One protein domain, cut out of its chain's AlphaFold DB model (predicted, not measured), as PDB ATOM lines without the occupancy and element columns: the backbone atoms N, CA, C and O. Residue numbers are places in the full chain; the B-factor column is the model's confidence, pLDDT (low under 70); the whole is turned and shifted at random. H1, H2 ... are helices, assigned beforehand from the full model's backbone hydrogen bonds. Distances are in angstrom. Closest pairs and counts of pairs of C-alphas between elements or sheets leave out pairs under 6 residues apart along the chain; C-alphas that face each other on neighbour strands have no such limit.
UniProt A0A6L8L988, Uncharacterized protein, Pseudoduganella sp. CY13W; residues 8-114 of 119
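What this domain is: This is residues 8 to 114 of the 119 residues of an uncharacterized protein of Pseudoduganella sp. CY13W (UniProt A0A6L8L988). H5, the longest helix, runs the same way as H1 and H2, the three forming a triangle; H4 packs on H2 at one end, and H3 at the other joins H5 to H6. The printed part has 107 residues with six named helices, H1 to H6 in chain order, no named strand: all helix. It is compact, radius of gyration of the C-alphas 14.8 A, spanning 44 by 29 by 18 A.

How they stand to each other: H5, residues 77 to 95, touches H2, residues 29 to 39, at a shallow tilt of 34 degrees, only just short of steep; closest C-alphas Val 36 and Ala 87, 5.9 A. H1, residues 8 to 16, touches H2; closest C-alphas Ala 11 and Val 32, 6.0 A. H4, residues 61 to 65, touches H2; closest C-alphas Glu 30 and Leu 64, 4.4 A. H3, residues 43 to 46, touches H6, residues 100 to 112; closest C-alphas Asp 43 and Ile 106, 6.3 A. Every O i to N i+4 pair is within hydrogen-bond range in H1, H2 and H6, 13 of 15 in H5, 0 of 1 in H4, where 1 of 2 O i to N i+3 pairs is; H3 is too short.

Where its parts are: H5 spans 26.6 A, from C-alpha 77 at (202.472, 191.201, 143.316) to C-alpha 95 at (187.607, 169.916, 137.504); H6 spans 18.5 A.

The domain as a whole: The printed part has no cut. Links H1 to H2, H3 to H4 and H4 to H5 are long. Residues 51 to 54 and 56 to 57 have pLDDT under 70.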
ATOM      1  N   THR A   8     190.362 186.939 144.320       94.38
ATOM      2  CA  THR A   8     188.897 186.846 144.368       94.38
ATOM      3  C   THR A   8     188.381 185.868 143.315       94.38
ATOM      4  O   THR A   8     187.609 184.971 143.648       94.38
ATOM      5  N   GLN A   9     188.876 185.944 142.076       94.56
ATOM      6  CA  GLN A   9     188.519 184.975 141.032       94.56
ATOM      7  C   GLN A   9     188.943 183.545 141.400       94.56
ATOM      8  O   GLN A   9     188.213 182.592 141.127       94.56
ATOM      9  N   VAL A  10     190.100 183.376 142.054       94.25
ATOM     10  CA  VAL A  10     190.522 182.058 142.560       94.25
ATOM     11  C   VAL A  10     189.559 181.556 143.635       94.25
ATOM     12  O   VAL A  10     189.147 180.398 143.585       94.25
ATOM     13  N   ALA A  11     189.170 182.405 144.588       93.75
ATOM     14  CA  ALA A  11     188.217 182.059 145.639       93.75
ATOM     15  C   ALA A  11     186.853 181.630 145.072       93.75
ATOM     16  O   ALA A  11     186.282 180.635 145.524       93.75
ATOM     17  N   GLU A  12     186.346 182.334 144.058       92.12
ATOM     18  CA  GLU A  12     185.119 181.961 143.348       92.12
ATOM     19  C   GLU A  12     185.267 180.602 142.651       92.12
ATOM     20  O   GLU A  12     184.459 179.698 142.874       92.12
ATOM     21  N   ALA A  13     186.351 180.404 141.899       92.12
ATOM     22  CA  ALA A  13     186.613 179.143 141.215       92.12
ATOM     23  C   ALA A  13     186.743 177.963 142.193       92.12
ATOM     24  O   ALA A  13     186.255 176.869 141.909       92.12
ATOM     25  N   LEU A  14     187.358 178.178 143.362       91.75
ATOM     26  CA  LEU A  14     187.448 177.183 144.431       91.75
ATOM     27  C   LEU A  14     186.067 176.783 144.957       91.75
ATOM     28  O   LEU A  14     185.833 175.590 145.162       91.75
ATOM     29  N   ARG A  15     185.139 177.731 145.134       89.62
ATOM     30  CA  ARG A  15     183.751 177.428 145.536       89.62
ATOM     31  C   ARG A  15     183.037 176.577 144.486       89.62
ATOM     32  O   ARG A  15     182.351 175.619 144.843       89.62
ATOM     33  N   ASP A  16     183.275 176.856 143.209       88.69
ATOM     34  CA  ASP A  16     182.649 176.138 142.095       88.69
ATOM     35  C   ASP A  16     183.190 174.716 141.894       88.69
ATOM     36  O   ASP A  16     182.515 173.874 141.298       88.69
ATOM     37  N   THR A  17     184.375 174.395 142.429       85.75
ATOM     38  CA  THR A  17     184.936 173.034 142.336       85.75
ATOM     39  C   THR A  17     184.100 171.962 143.042       85.75
ATOM     40  O   THR A  17     184.306 170.768 142.802       85.75
ATOM     41  N   GLY A  18     183.235 172.357 143.984       83.00
ATOM     42  CA  GLY A  18     182.505 171.444 144.867       83.00
ATOM     43  C   GLY A  18     183.394 170.642 145.830       83.00
ATOM     44  O   GLY A  18     182.888 169.770 146.533       83.00
ATOM     45  N   ALA A  19     184.703 170.914 145.875       83.56
ATOM     46  CA  ALA A  19     185.645 170.254 146.780       83.56
ATOM     47  C   ALA A  19     185.501 170.729 148.233       83.56
ATOM     48  O   ALA A  19     185.904 170.032 149.165       83.56
ATOM     49  N   PHE A  20     184.939 171.923 148.419       87.00
ATOM     50  CA  PHE A  20     184.780 172.581 149.708       87.00
ATOM     51  C   PHE A  20     183.302 172.717 150.066       87.00
ATOM     52  O   PHE A  20     182.419 172.666 149.208       87.00
ATOM     53  N   HIS A  21     183.025 172.888 151.358       81.69
ATOM     54  CA  HIS A  21     181.660 173.078 151.831       81.69
ATOM     55  C   HIS A  21     181.059 174.367 151.227       81.69
ATOM     56  O   HIS A  21     181.758 175.375 151.186       81.69
ATOM     57  N   PRO A  22     179.771 174.406 150.828       75.94
ATOM     58  CA  PRO A  22     179.164 175.601 150.220       75.94
ATOM     59  C   PRO A  22     179.185 176.853 151.107       75.94
ATOM     60  O   PRO A  22     179.111 177.968 150.608       75.94
ATOM     61  N   ALA A  23     179.263 176.662 152.425       81.06
ATOM     62  CA  ALA A  23     179.401 177.743 153.405       81.06
ATOM     63  C   ALA A  23     180.867 178.109 153.715       81.06
ATOM     64  O   ALA A  23     181.107 178.884 154.631       81.06
ATOM     65  N   GLN A  24     181.845 177.508 153.029       83.44
ATOM     66  CA  GLN A  24     183.250 177.857 153.198       83.44
ATOM     67  C   GLN A  24     183.491 179.250 152.611       83.44
ATOM     68  O   GLN A  24     183.377 179.471 151.400       83.44
ATOM     69  N   GLU A  25     183.845 180.182 153.486       86.25
ATOM     70  CA  GLU A  25     184.284 181.514 153.097       86.25
ATOM     71  C   GLU A  25     185.795 181.520 152.826       86.25
ATOM     72  O   GLU A  25     186.548 180.660 153.303       86.25
ATOM     73  N   PHE A  26     186.194 182.452 151.968       92.31
ATOM     74  CA  PHE A  26     187.560 182.664 151.503       92.31
ATOM     75  C   PHE A  26     187.792 184.167 151.611       92.31
ATOM     76  O   PHE A  26     187.700 184.887 150.626       92.31
ATOM     77  N   ASP A  27     187.952 184.633 152.838       92.19
ATOM     78  CA  ASP A  27     188.072 186.043 153.177       92.19
ATOM     79  C   ASP A  27     189.532 186.488 153.168       92.19
ATOM     80  O   ASP A  27     189.807 187.634 152.830       92.19
ATOM     81  N   THR A  28     190.471 185.594 153.499       95.38
ATOM     82  CA  THR A  28     191.909 185.901 153.569       95.38
ATOM     83  C   THR A  28     192.730 185.137 152.538       95.38
ATOM     84  O   THR A  28     192.351 184.047 152.089       95.38
ATOM     85  N   ALA A  29     193.895 185.687 152.187       93.75
ATOM     86  CA  ALA A  29     194.825 185.030 151.273       93.75
ATOM     87  C   ALA A  29     195.251 183.645 151.792       93.75
ATOM     88  O   ALA A  29     195.332 182.699 151.010       93.75
ATOM     89  N   GLU A  30     195.428 183.475 153.109       93.75
ATOM     90  CA  GLU A  30     195.719 182.172 153.716       93.75
ATOM     91  C   GLU A  30     194.674 181.116 153.356       93.75
ATOM     92  O   GLU A  30     195.031 179.996 152.987       93.75
ATOM     93  N   GLN A  31     193.387 181.450 153.439       93.94
ATOM     94  CA  GLN A  31     192.321 180.490 153.162       93.94
ATOM     95  C   GLN A  31     192.347 180.040 151.698       93.94
ATOM     96  O   GLN A  31     192.213 178.845 151.420       93.94
ATOM     97  N   VAL A  32     192.594 180.972 150.771       93.94
ATOM     98  CA  VAL A  32     192.767 180.665 149.343       93.94
ATOM     99  C   VAL A  32     193.992 179.775 149.132       93.94
ATOM    100  O   VAL A  32     193.885 178.701 148.537       93.94
ATOM    101  N   VAL A  33     195.145 180.155 149.685       92.69
ATOM    102  CA  VAL A  33     196.405 179.402 149.589       92.69
ATOM    103  C   VAL A  33     196.247 177.981 150.121       92.69
ATOM    104  O   VAL A  33     196.658 177.018 149.471       92.69
ATOM    105  N   VAL A  34     195.638 177.819 151.297       91.38
ATOM    106  CA  VAL A  34     195.408 176.513 151.924       91.38
ATOM    107  C   VAL A  34     194.487 175.651 151.070       91.38
ATOM    108  O   VAL A  34     194.748 174.454 150.921       91.38
ATOM    109  N   ALA A  35     193.443 176.230 150.481       91.88
ATOM    110  CA  ALA A  35     192.522 175.509 149.616       91.88
ATOM    111  C   ALA A  35     193.192 175.045 148.319       91.88
ATOM    112  O   ALA A  35     193.151 173.851 148.013       91.88
ATOM    113  N   VAL A  36     193.900 175.931 147.611       92.19
ATOM    114  CA  VAL A  36     194.661 175.557 146.406       92.19
ATOM    115  C   VAL A  36     195.712 174.494 146.742       92.19
ATOM    116  O   VAL A  36     195.809 173.472 146.061       92.19
ATOM    117  N   ALA A  37     196.456 174.668 147.838       89.12
ATOM    118  CA  ALA A  37     197.453 173.697 148.281       89.12
ATOM    119  C   ALA A  37     196.835 172.347 148.679       89.12
ATOM    120  O   ALA A  37     197.494 171.317 148.556       89.12
ATOM    121  N   SER A  38     195.586 172.333 149.149       88.81
ATOM    122  CA  SER A  38     194.858 171.097 149.453       88.81
ATOM    123  C   SER A  38     194.468 170.360 148.176       88.81
ATOM    124  O   SER A  38     194.736 169.167 148.075       88.81
ATOM    125  N   LEU A  39     193.931 171.062 147.170       89.81
ATOM    126  CA  LEU A  39     193.643 170.473 145.856       89.81
ATOM    127  C   LEU A  39     194.906 169.887 145.206       89.81
ATOM    128  O   LEU A  39     194.866 168.796 144.642       89.81
ATOM    129  N   ASN A  40     196.042 170.567 145.366       85.94
ATOM    130  CA  ASN A  40     197.348 170.165 144.839       85.94
ATOM    131  C   ASN A  40     197.877 168.815 145.381       85.94
ATOM    132  O   ASN A  40     198.845 168.262 144.848       85.94
ATOM    133  N   LYS A  41     197.292 168.301 146.469       83.94
ATOM    134  CA  LYS A  41     197.687 167.029 147.095       83.94
ATOM    135  C   LYS A  41     196.884 165.831 146.611       83.94
ATOM    136  O   LYS A  41     197.324 164.714 146.833       83.94
ATOM    137  N   TYR A  42     195.730 166.040 145.984       87.12
ATOM    138  CA  TYR A  42     194.916 164.926 145.515       87.12
ATOM    139  C   TYR A  42     195.556 164.262 144.310       87.12
ATOM    140  O   TYR A  42     196.048 164.945 143.415       87.12
ATOM    141  N   ASP A  43     195.460 162.942 144.237       85.12
ATOM    142  CA  ASP A  43     196.179 162.132 143.249       85.12
ATOM    143  C   ASP A  43     195.840 162.505 141.812       85.12
ATOM    144  O   ASP A  43     196.724 162.636 140.972       85.12
ATOM    145  N   LYS A  44     194.560 162.798 141.549       86.25
ATOM    146  CA  LYS A  44     194.105 163.254 140.230       86.25
ATOM    147  C   LYS A  44     194.731 164.573 139.777       86.25
ATOM    148  O   LYS A  44     194.773 164.843 138.583       86.25
ATOM    149  N   VAL A  45     195.173 165.403 140.720       86.50
ATOM    150  CA  VAL A  45     195.903 166.639 140.437       86.50
ATOM    151  C   VAL A  45     197.395 166.354 140.434       86.50
ATOM    152  O   VAL A  45     198.080 166.733 139.493       86.50
ATOM    153  N   TYR A  46     197.900 165.666 141.458       83.38
ATOM    154  CA  TYR A  46     199.320 165.402 141.622       83.38
ATOM    155  C   TYR A  46     199.875 164.640 140.414       83.38
ATOM    156  O   TYR A  46     200.864 165.087 139.848       83.38
ATOM    157  N   ALA A  47     199.229 163.566 139.957       83.88
ATOM    158  CA  ALA A  47     199.708 162.780 138.817       83.88
ATOM    159  C   ALA A  47     199.972 163.633 137.557       83.88
ATOM    160  O   ALA A  47     200.846 163.309 136.763       83.88
ATOM    161  N   TYR A  48     199.257 164.752 137.391       83.62
ATOM    162  CA  TYR A  48     199.323 165.596 136.194       83.62
ATOM    163  C   TYR A  48     199.925 166.985 136.415       83.62
ATOM    164  O   TYR A  48     200.075 167.733 135.447       83.62
ATOM    165  N   LYS A  49     200.243 167.370 137.654       81.06
ATOM    166  CA  LYS A  49     200.809 168.694 137.929       81.06
ATOM    167  C   LYS A  49     202.272 168.757 137.512       81.06
ATOM    168  O   LYS A  49     203.008 167.773 137.598       81.06
ATOM    169  N   GLU A  50     202.728 169.950 137.156       77.25
ATOM    170  CA  GLU A  50     204.154 170.184 136.960       77.25
ATOM    171  C   GLU A  50     204.917 170.049 138.288       77.25
ATOM    172  O   GLU A  50     204.502 170.540 139.346       77.25
ATOM    173  N   SER A  51     206.051 169.350 138.233       65.38
ATOM    174  CA  SER A  51     206.948 169.195 139.379       65.38
ATOM    175  C   SER A  51     207.496 170.563 139.793       65.38
ATOM    176  O   SER A  51     208.119 171.241 138.983       65.38
ATOM    177  N   GLY A  52     207.281 170.957 141.052       65.12
ATOM    178  CA  GLY A  52     207.732 172.249 141.594       65.12
ATOM    179  C   GLY A  52     206.622 173.265 141.880       65.12
ATOM    180  O   GLY A  52     206.910 174.312 142.445       65.12
ATOM    181  N   LEU A  53     205.357 172.959 141.570       67.88
ATOM    182  CA  LEU A  53     204.216 173.788 141.978       67.88
ATOM    183  C   LEU A  53     203.942 173.626 143.486       67.88
ATOM    184  O   LEU A  53     203.116 172.804 143.904       67.88
ATOM    185  N   THR A  54     204.653 174.392 144.314       69.50
ATOM    186  CA  THR A  54     204.453 174.505 145.767       69.50
ATOM    187  C   THR A  54     204.072 175.940 146.140       69.50
ATOM    188  O   THR A  54     204.532 176.900 145.535       69.50
ATOM    189  N   LEU A  55     203.172 176.083 147.119       72.69
ATOM    190  CA  LEU A  55     202.591 177.379 147.507       72.69
ATOM    191  C   LEU A  55     203.017 177.871 148.885       72.69
ATOM    192  O   LEU A  55     202.829 179.036 149.188       72.69
ATOM    193  N   LYS A  56     203.492 176.994 149.773       64.25
ATOM    194  CA  LYS A  56     203.553 177.322 151.205       64.25
ATOM    195  C   LYS A  56     204.898 177.839 151.705       64.25
ATOM    196  O   LYS A  56     204.930 178.353 152.815       64.25
ATOM    197  N   GLU A  57     205.982 177.670 150.956       66.25
ATOM    198  CA  GLU A  57     207.329 177.942 151.478       66.25
ATOM    199  C   GLU A  57     207.821 179.371 151.194       66.25
ATOM    200  O   GLU A  57     208.687 179.847 151.921       66.25
ATOM    201  N   ASP A  58     207.216 180.079 150.232       72.25
ATOM    202  CA  ASP A  58     207.685 181.396 149.765       72.25
ATOM    203  C   ASP A  58     206.741 182.575 150.087       72.25
ATOM    204  O   ASP A  58     207.057 183.716 149.762       72.25
ATOM    205  N   LEU A  59     205.597 182.337 150.741       89.06
ATOM    206  CA  LEU A  59     204.608 183.388 151.017       89.06
ATOM    207  C   LEU A  59     204.853 184.079 152.362       89.06
ATOM    208  O   LEU A  59     205.057 183.427 153.391       89.06
ATOM    209  N   SER A  60     204.783 185.410 152.367       91.56
ATOM    210  CA  SER A  60     204.970 186.215 153.574       91.56
ATOM    211  C   SER A  60     203.794 186.075 154.552       91.56
ATOM    212  O   SER A  60     202.636 185.911 154.169       91.56
ATOM    213  N   ALA A  61     204.075 186.144 155.857       92.00
ATOM    214  CA  ALA A  61     203.024 186.081 156.879       92.00
ATOM    215  C   ALA A  61     202.078 187.294 156.826       92.00
ATOM    216  O   ALA A  61     200.908 187.151 157.167       92.00
ATOM    217  N   GLU A  62     202.583 188.456 156.392       93.88
ATOM    218  CA  GLU A  62     201.770 189.651 156.134       93.88
ATOM    219  C   GLU A  62     200.767 189.381 155.013       93.88
ATOM    220  O   GLU A  62     199.575 189.521 155.250       93.88
ATOM    221  N   PHE A  63     201.209 188.854 153.865       94.62
ATOM    222  CA  PHE A  63     200.310 188.472 152.771       94.62
ATOM    223  C   PHE A  63     199.183 187.541 153.233       94.62
ATOM    224  O   PHE A  63     198.018 187.761 152.922       94.62
ATOM    225  N   LEU A  64     199.518 186.498 153.999       93.44
ATOM    226  CA  LEU A  64     198.569 185.447 154.379       93.44
ATOM    227  C   LEU A  64     197.386 185.957 155.218       93.44
ATOM    228  O   LEU A  64     196.290 185.401 155.122       93.44
ATOM    229  N   VAL A  65     197.583 187.001 156.026       94.75
ATOM    230  CA  VAL A  65     196.517 187.553 156.875       94.75
ATOM    231  C   VAL A  65     195.671 188.616 156.175       94.75
ATOM    232  O   VAL A  65     194.621 188.976 156.709       94.75
ATOM    233  N   GLU A  66     196.088 189.094 154.999       95.69
ATOM    234  CA  GLU A  66     195.366 190.140 154.279       95.69
ATOM    235  C   GLU A  66     194.005 189.647 153.760       95.69
ATOM    236  O   GLU A  66     193.902 188.530 153.221       95.69
ATOM    237  N   PRO A  67     192.944 190.468 153.885       95.62
ATOM    238  CA  PRO A  67     191.666 190.202 153.247       95.62
ATOM    239  C   PRO A  67     191.800 190.240 151.723       95.62
ATOM    240  O   PRO A  67     192.261 191.234 151.168       95.62
ATOM    241  N   ILE A  68     191.323 189.216 151.012       94.38
ATOM    242  CA  ILE A  68     191.457 189.161 149.543       94.38
ATOM    243  C   ILE A  68     190.680 190.264 148.815       94.38
ATOM    244  O   ILE A  68     190.969 190.550 147.658       94.38
ATOM    245  N   ALA A  69     189.681 190.854 149.476       92.25
ATOM    246  CA  ALA A  69     188.872 191.938 148.928       92.25
ATOM    247  C   ALA A  69     189.597 193.295 148.943       92.25
ATOM    248  O   ALA A  69     189.272 194.154 148.129       92.25
ATOM    249  N   ASP A  70     190.558 193.469 149.854       92.62
ATOM    250  CA  ASP A  70     191.258 194.735 150.105       92.62
ATOM    251  C   ASP A  70     192.783 194.598 149.942       92.62
ATOM    252  O   ASP A  70     193.533 195.493 150.330       92.62
ATOM    253  N   ILE A  71     193.250 193.473 149.393       93.31
ATOM    254  CA  ILE A  71     194.675 193.179 149.276       93.31
ATOM    255  C   ILE A  71     195.365 194.171 148.336       93.31
ATOM    256  O   ILE A  71     194.875 194.472 147.247       93.31
ATOM    257  N   ASP A  72     196.522 194.674 148.759       93.38
ATOM    258  CA  ASP A  72     197.327 195.586 147.953       93.38
ATOM    259  C   ASP A  72     198.098 194.797 146.880       93.38
ATOM    260  O   ASP A  72     199.106 194.141 147.161       93.38
ATOM    261  N   GLU A  73     197.582 194.829 145.647       90.88
ATOM    262  CA  GLU A  73     198.136 194.075 144.518       90.88
ATOM    263  C   GLU A  73     199.543 194.535 144.111       90.88
ATOM    264  O   GLU A  73     200.315 193.725 143.601       90.88
ATOM    265  N   ASP A  74     199.903 195.798 144.372       93.38
ATOM    266  CA  ASP A  74     201.234 196.328 144.060       93.38
ATOM    267  C   ASP A  74     202.269 195.868 145.103       93.38
ATOM    268  O   ASP A  74     203.430 195.616 144.774       93.38
ATOM    269  N   VAL A  75     201.864 195.758 146.374       94.38
ATOM    270  CA  VAL A  75     202.746 195.314 147.470       94.38
ATOM    271  C   VAL A  75     203.006 193.812 147.408       94.38
ATOM    272  O   VAL A  75     204.144 193.386 147.611       94.38
ATOM    273  N   PHE A  76     201.970 193.023 147.123       94.62
ATOM    274  CA  PHE A  76     202.022 191.560 147.142       94.62
ATOM    275  C   PHE A  76     202.016 190.932 145.742       94.62
ATOM    276  O   PHE A  76     201.669 189.761 145.596       94.62
ATOM    277  N   GLU A  77     202.405 191.684 144.703       93.50
ATOM    278  CA  GLU A  77     202.472 191.201 143.316       93.50
ATOM    279  C   GLU A  77     203.136 189.812 143.185       93.50
ATOM    280  O   GLU A  77     202.533 188.940 142.548       93.50
ATOM    281  N   PRO A  78     204.324 189.533 143.772       91.62
ATOM    282  CA  PRO A  78     204.968 188.239 143.572       91.62
ATOM    283  C   PRO A  78     204.217 187.097 144.266       91.62
ATOM    284  O   PRO A  78     204.059 186.028 143.668       91.62
ATOM    285  N   GLU A  79     203.708 187.308 145.483       93.50
ATOM    286  CA  GLU A  79     202.881 186.325 146.185       93.50
ATOM    287  C   GLU A  79     201.573 186.046 145.440       93.50
ATOM    288  O   GLU A  79     201.215 184.886 145.222       93.50
ATOM    289  N   ILE A  80     200.876 187.095 144.993       93.94
ATOM    290  CA  ILE A  80     199.640 186.970 144.218       93.94
ATOM    291  C   ILE A  80     199.924 186.198 142.933       93.94
ATOM    292  O   ILE A  80     199.258 185.198 142.669       93.94
ATOM    293  N   ALA A  81     200.946 186.586 142.166       91.81
ATOM    294  CA  ALA A  81     201.312 185.913 140.924       91.81
ATOM    295  C   ALA A  81     201.578 184.414 141.136       91.81
ATOM    296  O   ALA A  81     201.087 183.592 140.357       91.81
ATOM    297  N   GLN A  82     202.280 184.046 142.214       91.06
ATOM    298  CA  GLN A  82     202.521 182.647 142.570       91.06
ATOM    299  C   GLN A  82     201.214 181.898 142.869       91.06
ATOM    300  O   GLN A  82     201.013 180.784 142.379       91.06
ATOM    301  N   VAL A  83     200.295 182.501 143.633       92.50
ATOM    302  CA  VAL A  83     198.983 181.896 143.918       92.50
ATOM    303  C   VAL A  83     198.169 181.705 142.641       92.50
ATOM    304  O   VAL A  83     197.607 180.627 142.441       92.50
ATOM    305  N   LEU A  84     198.130 182.707 141.759       93.62
ATOM    306  CA  LEU A  84     197.383 182.649 140.502       93.62
ATOM    307  C   LEU A  84     197.936 181.586 139.546       93.62
ATOM    308  O   LEU A  84     197.152 180.883 138.904       93.62
ATOM    309  N   ASP A  85     199.259 181.449 139.457       90.44
ATOM    310  CA  ASP A  85     199.915 180.460 138.597       90.44
ATOM    311  C   ASP A  85     199.612 179.026 139.057       90.44
ATOM    312  O   ASP A  85     199.135 178.181 138.286       90.44
ATOM    313  N   VAL A  86     199.761 178.767 140.360       90.38
ATOM    314  CA  VAL A  86     199.476 177.445 140.924       90.38
ATOM    315  C   VAL A  86     197.981 177.135 140.863       90.38
ATOM    316  O   VAL A  86     197.602 176.034 140.458       90.38
ATOM    317  N   ALA A  87     197.110 178.089 141.198       92.31
ATOM    318  CA  ALA A  87     195.663 177.920 141.069       92.31
ATOM    319  C   ALA A  87     195.255 177.636 139.617       92.31
ATOM    320  O   ALA A  87     194.436 176.745 139.368       92.31
ATOM    321  N   GLY A  88     195.852 178.362 138.665       91.44
ATOM    322  CA  GLY A  88     195.645 178.210 137.227       91.44
ATOM    323  C   GLY A  88     195.981 176.815 136.712       91.44
ATOM    324  O   GLY A  88     195.347 176.356 135.766       91.44
ATOM    325  N   SER A  89     196.905 176.119 137.372       89.38
ATOM    326  CA  SER A  89     197.279 174.740 137.049       89.38
ATOM    327  C   SER A  89     196.421 173.711 137.794       89.38
ATOM    328  O   SER A  89     195.955 172.731 137.218       89.38
ATOM    329  N   VAL A  90     196.164 173.939 139.084       90.94
ATOM    330  CA  VAL A  90     195.525 172.965 139.983       90.94
ATOM    331  C   VAL A  90     194.012 172.867 139.782       90.94
ATOM    332  O   VAL A  90     193.470 171.762 139.715       90.94
ATOM    333  N   ILE A  91     193.308 173.996 139.681       92.44
ATOM    334  CA  ILE A  91     191.838 174.001 139.613       92.44
ATOM    335  C   ILE A  91     191.324 173.329 138.325       92.44
ATOM    336  O   ILE A  91     190.403 172.510 138.415       92.44
ATOM    337  N   PRO A  92     191.906 173.569 137.131       91.00
ATOM    338  CA  PRO A  92     191.491 172.854 135.926       91.00
ATOM    339  C   PRO A  92     191.729 171.346 136.011       91.00
ATOM    340  O   PRO A  92     190.857 170.577 135.606       91.00
ATOM    341  N   LEU A  93     192.862 170.909 136.576       90.62
ATOM    342  CA  LEU A  93     193.140 169.486 136.796       90.62
ATOM    343  C   LEU A  93     192.119 168.858 137.747       90.62
ATOM    344  O   LEU A  93     191.654 167.745 137.510       90.62
ATOM    345  N   TRP A  94     191.714 169.586 138.789       91.31
ATOM    346  CA  TRP A  94     190.674 169.131 139.703       91.31
ATOM    347  C   TRP A  94     189.316 168.953 139.009       91.31
ATOM    348  O   TRP A  94     188.652 167.934 139.220       91.31
ATOM    349  N   ASN A  95     188.904 169.922 138.191       89.81
ATOM    350  CA  ASN A  95     187.607 169.916 137.504       89.81
ATOM    351  C   ASN A  95     187.567 168.995 136.277       89.81
ATOM    352  O   ASN A  95     186.495 168.738 135.720       89.81
ATOM    353  N   ARG A  96     188.719 168.483 135.837       89.38
ATOM    354  CA  ARG A  96     188.808 167.559 134.712       89.38
ATOM    355  C   ARG A  96     188.076 166.255 135.031       89.38
ATOM    356  O   ARG A  96     188.294 165.631 136.068       89.38
ATOM    357  N   LYS A  97     187.239 165.801 134.096       88.12
ATOM    358  CA  LYS A  97     186.646 164.461 134.151       88.12
ATOM    359  C   LYS A  97     187.725 163.419 133.852       88.12
ATOM    360  O   LYS A  97     188.395 163.533 132.830       88.12
ATOM    361  N   LEU A  98     187.858 162.420 134.720       88.69
ATOM    362  CA  LEU A  98     188.788 161.310 134.519       88.69
ATOM    363  C   LEU A  98     188.191 160.269 133.566       88.69
ATOM    364  O   LEU A  98     186.996 159.966 133.623       88.69
ATOM    365  N   SER A  99     189.030 159.773 132.664       90.44
ATOM    366  CA  SER A  99     188.794 158.565 131.875       90.44
ATOM    367  C   SER A  99     189.394 157.341 132.574       90.44
ATOM    368  O   SER A  99     190.221 157.491 133.468       90.44
ATOM    369  N   GLU A 100     189.036 156.132 132.132       88.88
ATOM    370  CA  GLU A 100     189.616 154.882 132.660       88.88
ATOM    371  C   GLU A 100     191.154 154.875 132.559       88.88
ATOM    372  O   GLU A 100     191.840 154.449 133.480       88.88
ATOM    373  N   SER A 101     191.715 155.429 131.477       89.00
ATOM    374  CA  SER A 101     193.170 155.564 131.321       89.00
ATOM    375  C   SER A 101     193.789 156.588 132.274       89.00
ATOM    376  O   SER A 101     194.955 156.452 132.634       89.00
ATOM    377  N   ASP A 102     193.042 157.619 132.685       89.50
ATOM    378  CA  ASP A 102     193.532 158.552 133.703       89.50
ATOM    379  C   ASP A 102     193.565 157.886 135.081       89.50
ATOM    380  O   ASP A 102     194.495 158.108 135.849       89.50
ATOM    381  N   GLU A 103     192.562 157.068 135.396       87.81
ATOM    382  CA  GLU A 103     192.500 156.310 136.650       87.81
ATOM    383  C   GLU A 103     193.643 155.293 136.745       87.81
ATOM    384  O   GLU A 103     194.314 155.232 137.775       87.81
ATOM    385  N   GLU A 104     193.918 154.564 135.657       88.94
ATOM    386  CA  GLU A 104     195.062 153.648 135.556       88.94
ATOM    387  C   GLU A 104     196.386 154.394 135.764       88.94
ATOM    388  O   GLU A 104     197.190 154.002 136.608       88.94
ATOM    389  N   TYR A 105     196.580 155.525 135.080       87.88
ATOM    390  CA  TYR A 105     197.789 156.333 135.230       87.88
ATOM    391  C   TYR A 105     197.980 156.851 136.661       87.88
ATOM    392  O   TYR A 105     199.075 156.759 137.208       87.88
ATOM    393  N   ILE A 106     196.917 157.361 137.294       87.75
ATOM    394  CA  ILE A 106     196.956 157.812 138.693       87.75
ATOM    395  C   ILE A 106     197.336 156.651 139.621       87.75
ATOM    396  O   ILE A 106     198.095 156.838 140.570       87.75
ATOM    397  N   GLN A 107     196.823 155.447 139.362       85.69
ATOM    398  CA  GLN A 107     197.137 154.270 140.162       85.69
ATOM    399  C   GLN A 107     198.597 153.819 139.986       85.69
ATOM    400  O   GLN A 107     199.260 153.520 140.980       85.69
ATOM    401  N   GLU A 108     199.115 153.792 138.756       86.75
ATOM    402  CA  GLU A 108     200.530 153.496 138.482       86.75
ATOM    403  C   GLU A 108     201.457 154.521 139.148       86.75
ATOM    404  O   GLU A 108     202.470 154.175 139.758       86.75
ATOM    405  N   ASP A 109     201.078 155.793 139.076       85.62
ATOM    406  CA  ASP A 109     201.796 156.905 139.671       85.62
ATOM    407  C   ASP A 109     201.841 156.813 141.210       85.62
ATOM    408  O   ASP A 109     202.929 156.918 141.785       85.62
ATOM    409  N   LYS A 110     200.723 156.487 141.877       83.31
ATOM    410  CA  LYS A 110     200.694 156.155 143.319       83.31
ATOM    411  C   LYS A 110     201.654 155.029 143.685       83.31
ATOM    412  O   LYS A 110     202.481 155.180 144.587       83.31
ATOM    413  N   GLN A 111     201.585 153.916 142.952       83.38
ATOM    414  CA  GLN A 111     202.455 152.760 143.185       83.38
ATOM    415  C   GLN A 111     203.931 153.140 143.028       83.38
ATOM    416  O   GLN A 111     204.771 152.707 143.817       83.38
ATOM    417  N   SER A 112     204.256 153.994 142.052       81.50
ATOM    418  CA  SER A 112     205.630 154.456 141.823       81.50
ATOM    419  C   SER A 112     206.203 155.269 142.992       81.50
ATOM    420  O   SER A 112     207.412 155.240 143.231       81.50
ATOM    421  N   ARG A 113     205.339 155.955 143.753       81.00
ATOM    422  CA  ARG A 113     205.703 156.747 144.941       81.00
ATOM    423  C   ARG A 113     205.803 155.910 146.211       81.00
ATOM    424  O   ARG A 113     206.254 156.425 147.232       81.00
ATOM    425  N   GLY A 114     205.422 154.634 146.147       76.81
ATOM    426  CA  GLY A 114     205.369 153.745 147.303       76.81
ATOM    427  C   GLY A 114     204.175 154.009 148.223       76.81
ATOM    428  O   GLY A 114     204.233 153.617 149.386       76.81
TER     429      GLY A 114